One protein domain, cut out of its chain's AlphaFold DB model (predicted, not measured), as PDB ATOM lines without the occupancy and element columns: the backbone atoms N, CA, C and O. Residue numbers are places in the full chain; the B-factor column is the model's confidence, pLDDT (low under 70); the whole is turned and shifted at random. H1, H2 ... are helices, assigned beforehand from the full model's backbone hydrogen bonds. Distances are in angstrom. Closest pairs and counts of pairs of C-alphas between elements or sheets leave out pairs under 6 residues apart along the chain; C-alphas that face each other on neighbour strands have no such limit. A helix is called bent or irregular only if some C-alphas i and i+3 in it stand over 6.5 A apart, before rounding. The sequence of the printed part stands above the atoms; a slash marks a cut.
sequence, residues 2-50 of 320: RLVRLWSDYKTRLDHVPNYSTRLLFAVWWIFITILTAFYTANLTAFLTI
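AT A GLANCE: This is residues 2 to 50 of the 320 residues of the protein "PBPe domain-containing protein" of Photinus pyralis (UniProt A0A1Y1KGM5). Two helices of unequal length make an open, flat V, close to an L, with a short stretch of unnamed chain, residues 15 to 19, at its corner. The shorter arm is H1, the longer arm is H2, and the space between the two arms is empty. The printed part has 49 residues with two named helices, H1 then H2, and no named strand; the class is all helix. The whole is extended, with a radius of gyration of the C-alphas of 17.4 A, and the C-alphas span 49 by 32 by 6 A along their three main axes.

HOW THE PARTS SIT: H1, residues 2 to 14, and H2, residues 20 to 49, are apart, with no C-alpha of the one within 8 A of the other. A tight link of 5 residues joins them. Residues 2 to 14, 16 to 22 and 24 to 50 stand free, with no C-alpha 8 or more residues away along the chain within 10 A. In both H1 and H2 every O i to N i+4 pair is within hydrogen-bond range. Neither helix is bent.

IN THESE COORDINATES: H1 runs from Arg 2, with its C-alpha at (48.066, -46.958, 43.048), to Leu 14, with its C-alpha at (46.494, -36.670, 26.511), 19.5 A from first to last C-alpha. H2 begins at Tyr 20, C-alpha at (47.681, -27.661, 16.624), and ends at Thr 49, C-alpha at (13.288, -52.988, 11.402), 43.0 A from first to last C-alpha.

THE WHOLE: The two C-alphas farthest apart are those of Arg 2 and Ile 50, at 50.6 A. The printed part has no cut. The mean pLDDT of the printed part is 75.5; residues 2 to 19 are under 70, and the mean is 47 for H1 and 91 for H2.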
ATOM      1  N   ARG A   2      47.159 -47.049  44.224       41.28
ATOM      2  CA  ARG A   2      48.066 -46.958  43.048       41.28
ATOM      3  C   ARG A   2      47.361 -46.961  41.679       41.28
ATOM      4  O   ARG A   2      47.864 -46.347  40.752       41.28
ATOM      5  N   LEU A   3      46.183 -47.581  41.569       39.69
ATOM      6  CA  LEU A   3      45.405 -47.641  40.318       39.69
ATOM      7  C   LEU A   3      44.747 -46.301  39.937       39.69
ATOM      8  O   LEU A   3      44.704 -45.956  38.764       39.69
ATOM      9  N   VAL A   4      44.328 -45.498  40.922       48.56
ATOM     10  CA  VAL A   4      43.735 -44.165  40.682       48.56
ATOM     11  C   VAL A   4      44.777 -43.168  40.154       48.56
ATOM     12  O   VAL A   4      44.452 -42.325  39.323       48.56
ATOM     13  N   ARG A   5      46.052 -43.303  40.555       45.59
ATOM     14  CA  ARG A   5      47.136 -42.464  40.014       45.59
ATOM     15  C   ARG A   5      47.443 -42.783  38.554       45.59
ATOM     16  O   ARG A   5      47.626 -41.851  37.793       45.59
ATOM     17  N   LEU A   6      47.422 -44.054  38.148       48.97
ATOM     18  CA  LEU A   6      47.675 -44.446  36.752       48.97
ATOM     19  C   LEU A   6      46.583 -43.957  35.788       48.97
ATOM     20  O   LEU A   6      46.884 -43.612  34.651       48.97
ATOM     21  N   TRP A   7      45.330 -43.876  36.245       45.22
ATOM     22  CA  TRP A   7      44.232 -43.332  35.441       45.22
ATOM     23  C   TRP A   7      44.257 -41.797  35.368       45.22
ATOM     24  O   TRP A   7      43.979 -41.220  34.319       45.22
ATOM     25  N   SER A   8      44.660 -41.133  36.459       44.25
ATOM     26  CA  SER A   8      44.882 -39.682  36.469       44.25
ATOM     27  C   SER A   8      46.029 -39.270  35.542       44.25
ATOM     28  O   SER A   8      45.908 -38.254  34.869       44.25
ATOM     29  N   ASP A   9      47.098 -40.070  35.474       47.75
ATOM     30  CA  ASP A   9      48.298 -39.777  34.678       47.75
ATOM     31  C   ASP A   9      48.098 -40.007  33.166       47.75
ATOM     32  O   ASP A   9      48.741 -39.371  32.332       47.75
ATOM     33  N   TYR A  10      47.171 -40.894  32.785       48.50
ATOM     34  CA  TYR A  10      46.814 -41.108  31.377       48.50
ATOM     35  C   TYR A  10      45.939 -39.971  30.828       48.50
ATOM     36  O   TYR A  10      46.066 -39.594  29.665       48.50
ATOM     37  N   LYS A  11      45.089 -39.380  31.681       47.72
ATOM     38  CA  LYS A  11      44.253 -38.225  31.329       47.72
ATOM     39  C   LYS A  11      45.089 -36.949  31.170       47.72
ATOM     40  O   LYS A  11      44.945 -36.257  30.173       47.72
ATOM     41  N   THR A  12      46.044 -36.698  32.066       48.38
ATOM     42  CA  THR A  12      46.952 -35.539  31.967       48.38
ATOM     43  C   THR A  12      47.963 -35.639  30.823       48.38
ATOM     44  O   THR A  12      48.416 -34.610  30.325       48.38
ATOM     45  N   ARG A  13      48.307 -36.847  30.351       48.78
ATOM     46  CA  ARG A  13      49.228 -37.036  29.214       48.78
ATOM     47  C   ARG A  13      48.563 -36.884  27.839       48.78
ATOM     48  O   ARG A  13      49.273 -36.660  26.862       48.78
ATOM     49  N   LEU A  14      47.231 -36.959  27.750       53.34
ATOM     50  CA  LEU A  14      46.494 -36.670  26.511       53.34
ATOM     51  C   LEU A  14      46.257 -35.164  26.287       53.34
ATOM     52  O   LEU A  14      46.129 -34.733  25.143       53.34
ATOM     53  N   ASP A  15      46.240 -34.365  27.358       53.47
ATOM     54  CA  ASP A  15      45.868 -32.943  27.305       53.47
ATOM     55  C   ASP A  15      47.053 -31.994  27.009       53.47
ATOM     56  O   ASP A  15      46.855 -30.817  26.708       53.47
ATOM     57  N   HIS A  16      48.295 -32.498  27.008       57.25
ATOM     58  CA  HIS A  16      49.505 -31.735  26.671       57.25
ATOM     59  C   HIS A  16      50.126 -32.174  25.340       57.25
ATOM     60  O   HIS A  16      51.286 -32.580  25.276       57.25
ATOM     61  N   VAL A  17      49.375 -32.046  24.241       59.81
ATOM     62  CA  VAL A  17      49.982 -32.029  22.901       59.81
ATOM     63  C   VAL A  17      50.069 -30.574  22.424       59.81
ATOM     64  O   VAL A  17      49.057 -30.012  22.000       59.81
ATOM     65  N   PRO A  18      51.247 -29.923  22.471       61.19
ATOM     66  CA  PRO A  18      51.410 -28.503  22.148       61.19
ATOM     67  C   PRO A  18      51.440 -28.241  20.630       61.19
ATOM     68  O   PRO A  18      52.072 -27.299  20.172       61.19
ATOM     69  N   ASN A  19      50.763 -29.076  19.832       68.94
ATOM     70  CA  ASN A  19      50.829 -29.039  18.375       68.94
ATOM     71  C   ASN A  19      49.417 -29.024  17.784       68.94
ATOM     72  O   ASN A  19      48.745 -30.057  17.736       68.94
ATOM     73  N   TYR A  20      48.979 -27.862  17.288       78.81
ATOM     74  CA  TYR A  20      47.681 -27.661  16.624       78.81
ATOM     75  C   TYR A  20      47.378 -28.712  15.541       78.81
ATOM     76  O   TYR A  20      46.235 -29.148  15.408       78.81
ATOM     77  N   SER A  21      48.405 -29.197  14.839       83.38
ATOM     78  CA  SER A  21      48.296 -30.238  13.811       83.38
ATOM     79  C   SER A  21      47.767 -31.576  14.345       83.38
ATOM     80  O   SER A  21      46.971 -32.233  13.682       83.38
ATOM     81  N   THR A  22      48.152 -31.975  15.561       85.56
ATOM     82  CA  THR A  22      47.672 -33.231  16.171       85.56
ATOM     83  C   THR A  22      46.213 -33.125  16.597       85.56
ATOM     84  O   THR A  22      45.437 -34.046  16.370       85.56
ATOM     85  N   ARG A  23      45.804 -31.967  17.133       86.06
ATOM     86  CA  ARG A  23      44.412 -31.683  17.504       86.06
ATOM     87  C   ARG A  23      43.495 -31.680  16.284       86.06
ATOM     88  O   ARG A  23      42.393 -32.211  16.367       86.06
ATOM     89  N   LEU A  24      43.962 -31.134  15.158       88.31
ATOM     90  CA  LEU A  24      43.242 -31.188  13.886       88.31
ATOM     91  C   LEU A  24      43.083 -32.635  13.399       88.31
ATOM     92  O   LEU A  24      41.981 -33.031  13.032       88.31
ATOM     93  N   LEU A  25      44.149 -33.442  13.461       89.81
ATOM     94  CA  LEU A  25      44.096 -34.859  13.093       89.81
ATOM     95  C   LEU A  25      43.098 -35.620  13.974       89.81
ATOM     96  O   LEU A  25      42.238 -36.317  13.444       89.81
ATOM     97  N   PHE A  26      43.145 -35.434  15.296       91.12
ATOM     98  CA  PHE A  26      42.170 -36.037  16.206       91.12
ATOM     99  C   PHE A  26      40.742 -35.576  15.904       91.12
ATOM    100  O   PHE A  26      39.843 -36.409  15.888       91.12
ATOM    101  N   ALA A  27      40.514 -34.290  15.625       90.94
ATOM    102  CA  ALA A  27      39.187 -33.776  15.291       90.94
ATOM    103  C   ALA A  27      38.637 -34.390  13.992       90.94
ATOM    104  O   ALA A  27      37.500 -34.857  13.970       90.94
ATOM    105  N   VAL A  28      39.448 -34.452  12.930       94.50
ATOM    106  CA  VAL A  28      39.064 -35.079  11.654       94.50
ATOM    107  C   VAL A  28      38.829 -36.577  11.831       94.50
ATOM    108  O   VAL A  28      37.851 -37.107  11.311       94.50
ATOM    109  N   TRP A  29      39.676 -37.256  12.607       93.50
ATOM    110  CA  TRP A  29      39.500 -38.666  12.945       93.50
ATOM    111  C   TRP A  29      38.191 -38.920  13.695       93.50
ATOM    112  O   TRP A  29      37.439 -39.824  13.337       93.50
ATOM    113  N   TRP A  30      37.879 -38.097  14.697       93.75
ATOM    114  CA  TRP A  30      36.622 -38.190  15.431       93.75
ATOM    115  C   TRP A  30      35.417 -37.976  14.518       93.75
ATOM    116  O   TRP A  30      34.483 -38.767  14.582       93.75
ATOM    117  N   ILE A  31      35.455 -36.976  13.632       95.56
ATOM    118  CA  ILE A  31      34.395 -36.742  12.639       95.56
ATOM    119  C   ILE A  31      34.256 -37.940  11.689       95.56
ATOM    120  O   ILE A  31      33.149 -38.374  11.384       95.56
ATOM    121  N   PHE A  32      35.366 -38.515  11.237       96.69
ATOM    122  CA  PHE A  32      35.342 -39.692  10.374       96.69
ATOM    123  C   PHE A  32      34.695 -40.898  11.071       96.69
ATOM    124  O   PHE A  32      33.807 -41.541  10.508       96.69
ATOM    125  N   ILE A  33      35.086 -41.173  12.318       96.44
ATOM    126  CA  ILE A  33      34.516 -42.264  13.112       96.44
ATOM    127  C   ILE A  33      33.033 -42.034  13.409       96.44
ATOM    128  O   ILE A  33      32.251 -42.980  13.307       96.44
ATOM    129  N   THR A  34      32.606 -40.813  13.736       95.25
ATOM    130  CA  THR A  34      31.182 -40.531  13.986       95.25
ATOM    131  C   THR A  34      30.342 -40.707  12.726       95.25
ATOM    132  O   THR A  34      29.270 -41.302  12.795       95.25
ATOM    133  N   ILE A  35      30.838 -40.280  11.563       97.06
ATOM    134  CA  ILE A  35      30.145 -40.476  10.285       97.06
ATOM    135  C   ILE A  35      30.029 -41.971   9.952       97.06
ATOM    136  O   ILE A  35      28.936 -42.447   9.640       97.06
ATOM    137  N   LEU A  36      31.123 -42.735  10.059       95.88
ATOM    138  CA  LEU A  36      31.098 -44.177   9.791       95.88
ATOM    139  C   LEU A  36      30.164 -44.931  10.739       95.88
ATOM    140  O   LEU A  36      29.379 -45.769  10.296       95.88
ATOM    141  N   THR A  37      30.239 -44.633  12.036       95.62
ATOM    142  CA  THR A  37      29.372 -45.269  13.033       95.62
ATOM    143  C   THR A  37      27.906 -44.914  12.804       95.62
ATOM    144  O   THR A  37      27.076 -45.813  12.873       95.62
ATOM    145  N   ALA A  38      27.579 -43.668  12.441       95.25
ATOM    146  CA  ALA A  38      26.212 -43.256  12.118       95.25
ATOM    147  C   ALA A  38      25.642 -43.971  10.879       95.25
ATOM    148  O   ALA A  38      24.504 -44.436  10.907       95.25
ATOM    149  N   PHE A  39      26.416 -44.118   9.799       96.44
ATOM    150  CA  PHE A  39      25.955 -44.875   8.626       96.44
ATOM    151  C   PHE A  39      25.796 -46.364   8.927       96.44
ATOM    152  O   PHE A  39      24.838 -46.994   8.473       96.44
ATOM    153  N   TYR A  40      26.711 -46.930   9.714       94.62
ATOM    154  CA  TYR A  40      26.607 -48.318  10.141       94.62
ATOM    155  C   TYR A  40      25.351 -48.553  10.990       94.62
ATOM    156  O   TYR A  40      24.596 -49.485  10.709       94.62
ATOM    157  N   THR A  41      25.078 -47.696  11.980       93.69
ATOM    158  CA  THR A  41      23.875 -47.812  12.816       93.69
ATOM    159  C   THR A  41      22.598 -47.577  12.010       93.69
ATOM    160  O   THR A  41      21.634 -48.317  12.201       93.69
ATOM    161  N   ALA A  42      22.580 -46.638  11.059       91.62
ATOM    162  CA  ALA A  42      21.434 -46.413  10.171       91.62
ATOM    163  C   ALA A  42      21.120 -47.639   9.293       91.62
ATOM    164  O   ALA A  42      19.974 -48.073   9.206       91.62
ATOM    165  N   ASN A  43      22.138 -48.260   8.694       92.62
ATOM    166  CA  ASN A  43      21.940 -49.448   7.861       92.62
ATOM    167  C   ASN A  43      21.531 -50.673   8.692       92.62
ATOM    168  O   ASN A  43      20.640 -51.424   8.296       92.62
ATOM    169  N   LEU A  44      22.151 -50.860   9.863       87.81
ATOM    170  CA  LEU A  44      21.799 -51.935  10.788       87.81
ATOM    171  C   LEU A  44      20.352 -51.791  11.280       87.81
ATOM    172  O   LEU A  44      19.601 -52.761  11.262       87.81
ATOM    173  N   THR A  45      19.944 -50.587  11.690       86.69
ATOM    174  CA  THR A  45      18.568 -50.322  12.146       86.69
ATOM    175  C   THR A  45      17.551 -50.511  11.025       86.69
ATOM    176  O   THR A  45      16.511 -51.120  11.265       86.69
ATOM    177  N   ALA A  46      17.854 -50.099   9.791       85.25
ATOM    178  CA  ALA A  46      16.998 -50.379   8.641       85.25
ATOM    179  C   ALA A  46      16.833 -51.890   8.408       85.25
ATOM    180  O   ALA A  46      15.720 -52.374   8.227       85.25
ATOM    181  N   PHE A  47      17.916 -52.666   8.488       83.06
ATOM    182  CA  PHE A  47      17.840 -54.117   8.320       83.06
ATOM    183  C   PHE A  47      17.082 -54.815   9.461       83.06
ATOM    184  O   PHE A  47      16.323 -55.748   9.216       83.06
ATOM    185  N   LEU A  48      17.258 -54.361  10.706       81.31
ATOM    186  CA  LEU A  48      16.583 -54.941  11.872       81.31
ATOM    187  C   LEU A  48      15.088 -54.599  11.925       81.31
ATOM    188  O   LEU A  48      14.301 -55.399  12.432       81.31
ATOM    189  N   THR A  49      14.691 -53.434  11.407       78.56
ATOM    190  CA  THR A  49      13.288 -52.988  11.402       78.56
ATOM    191  C   THR A  49      12.498 -53.509  10.202       78.56
ATOM    192  O   THR A  49      11.292 -53.730  10.324       78.56
ATOM    193  N   ILE A  50      13.151 -53.763   9.061       76.75
ATOM    194  CA  ILE A  50      12.498 -54.319   7.872       76.75
ATOM    195  C   ILE A  50      12.202 -55.814   8.074       76.75
ATOM    196  O   ILE A  50      13.085 -56.669   8.073       76.75
TER     197      ILE A  50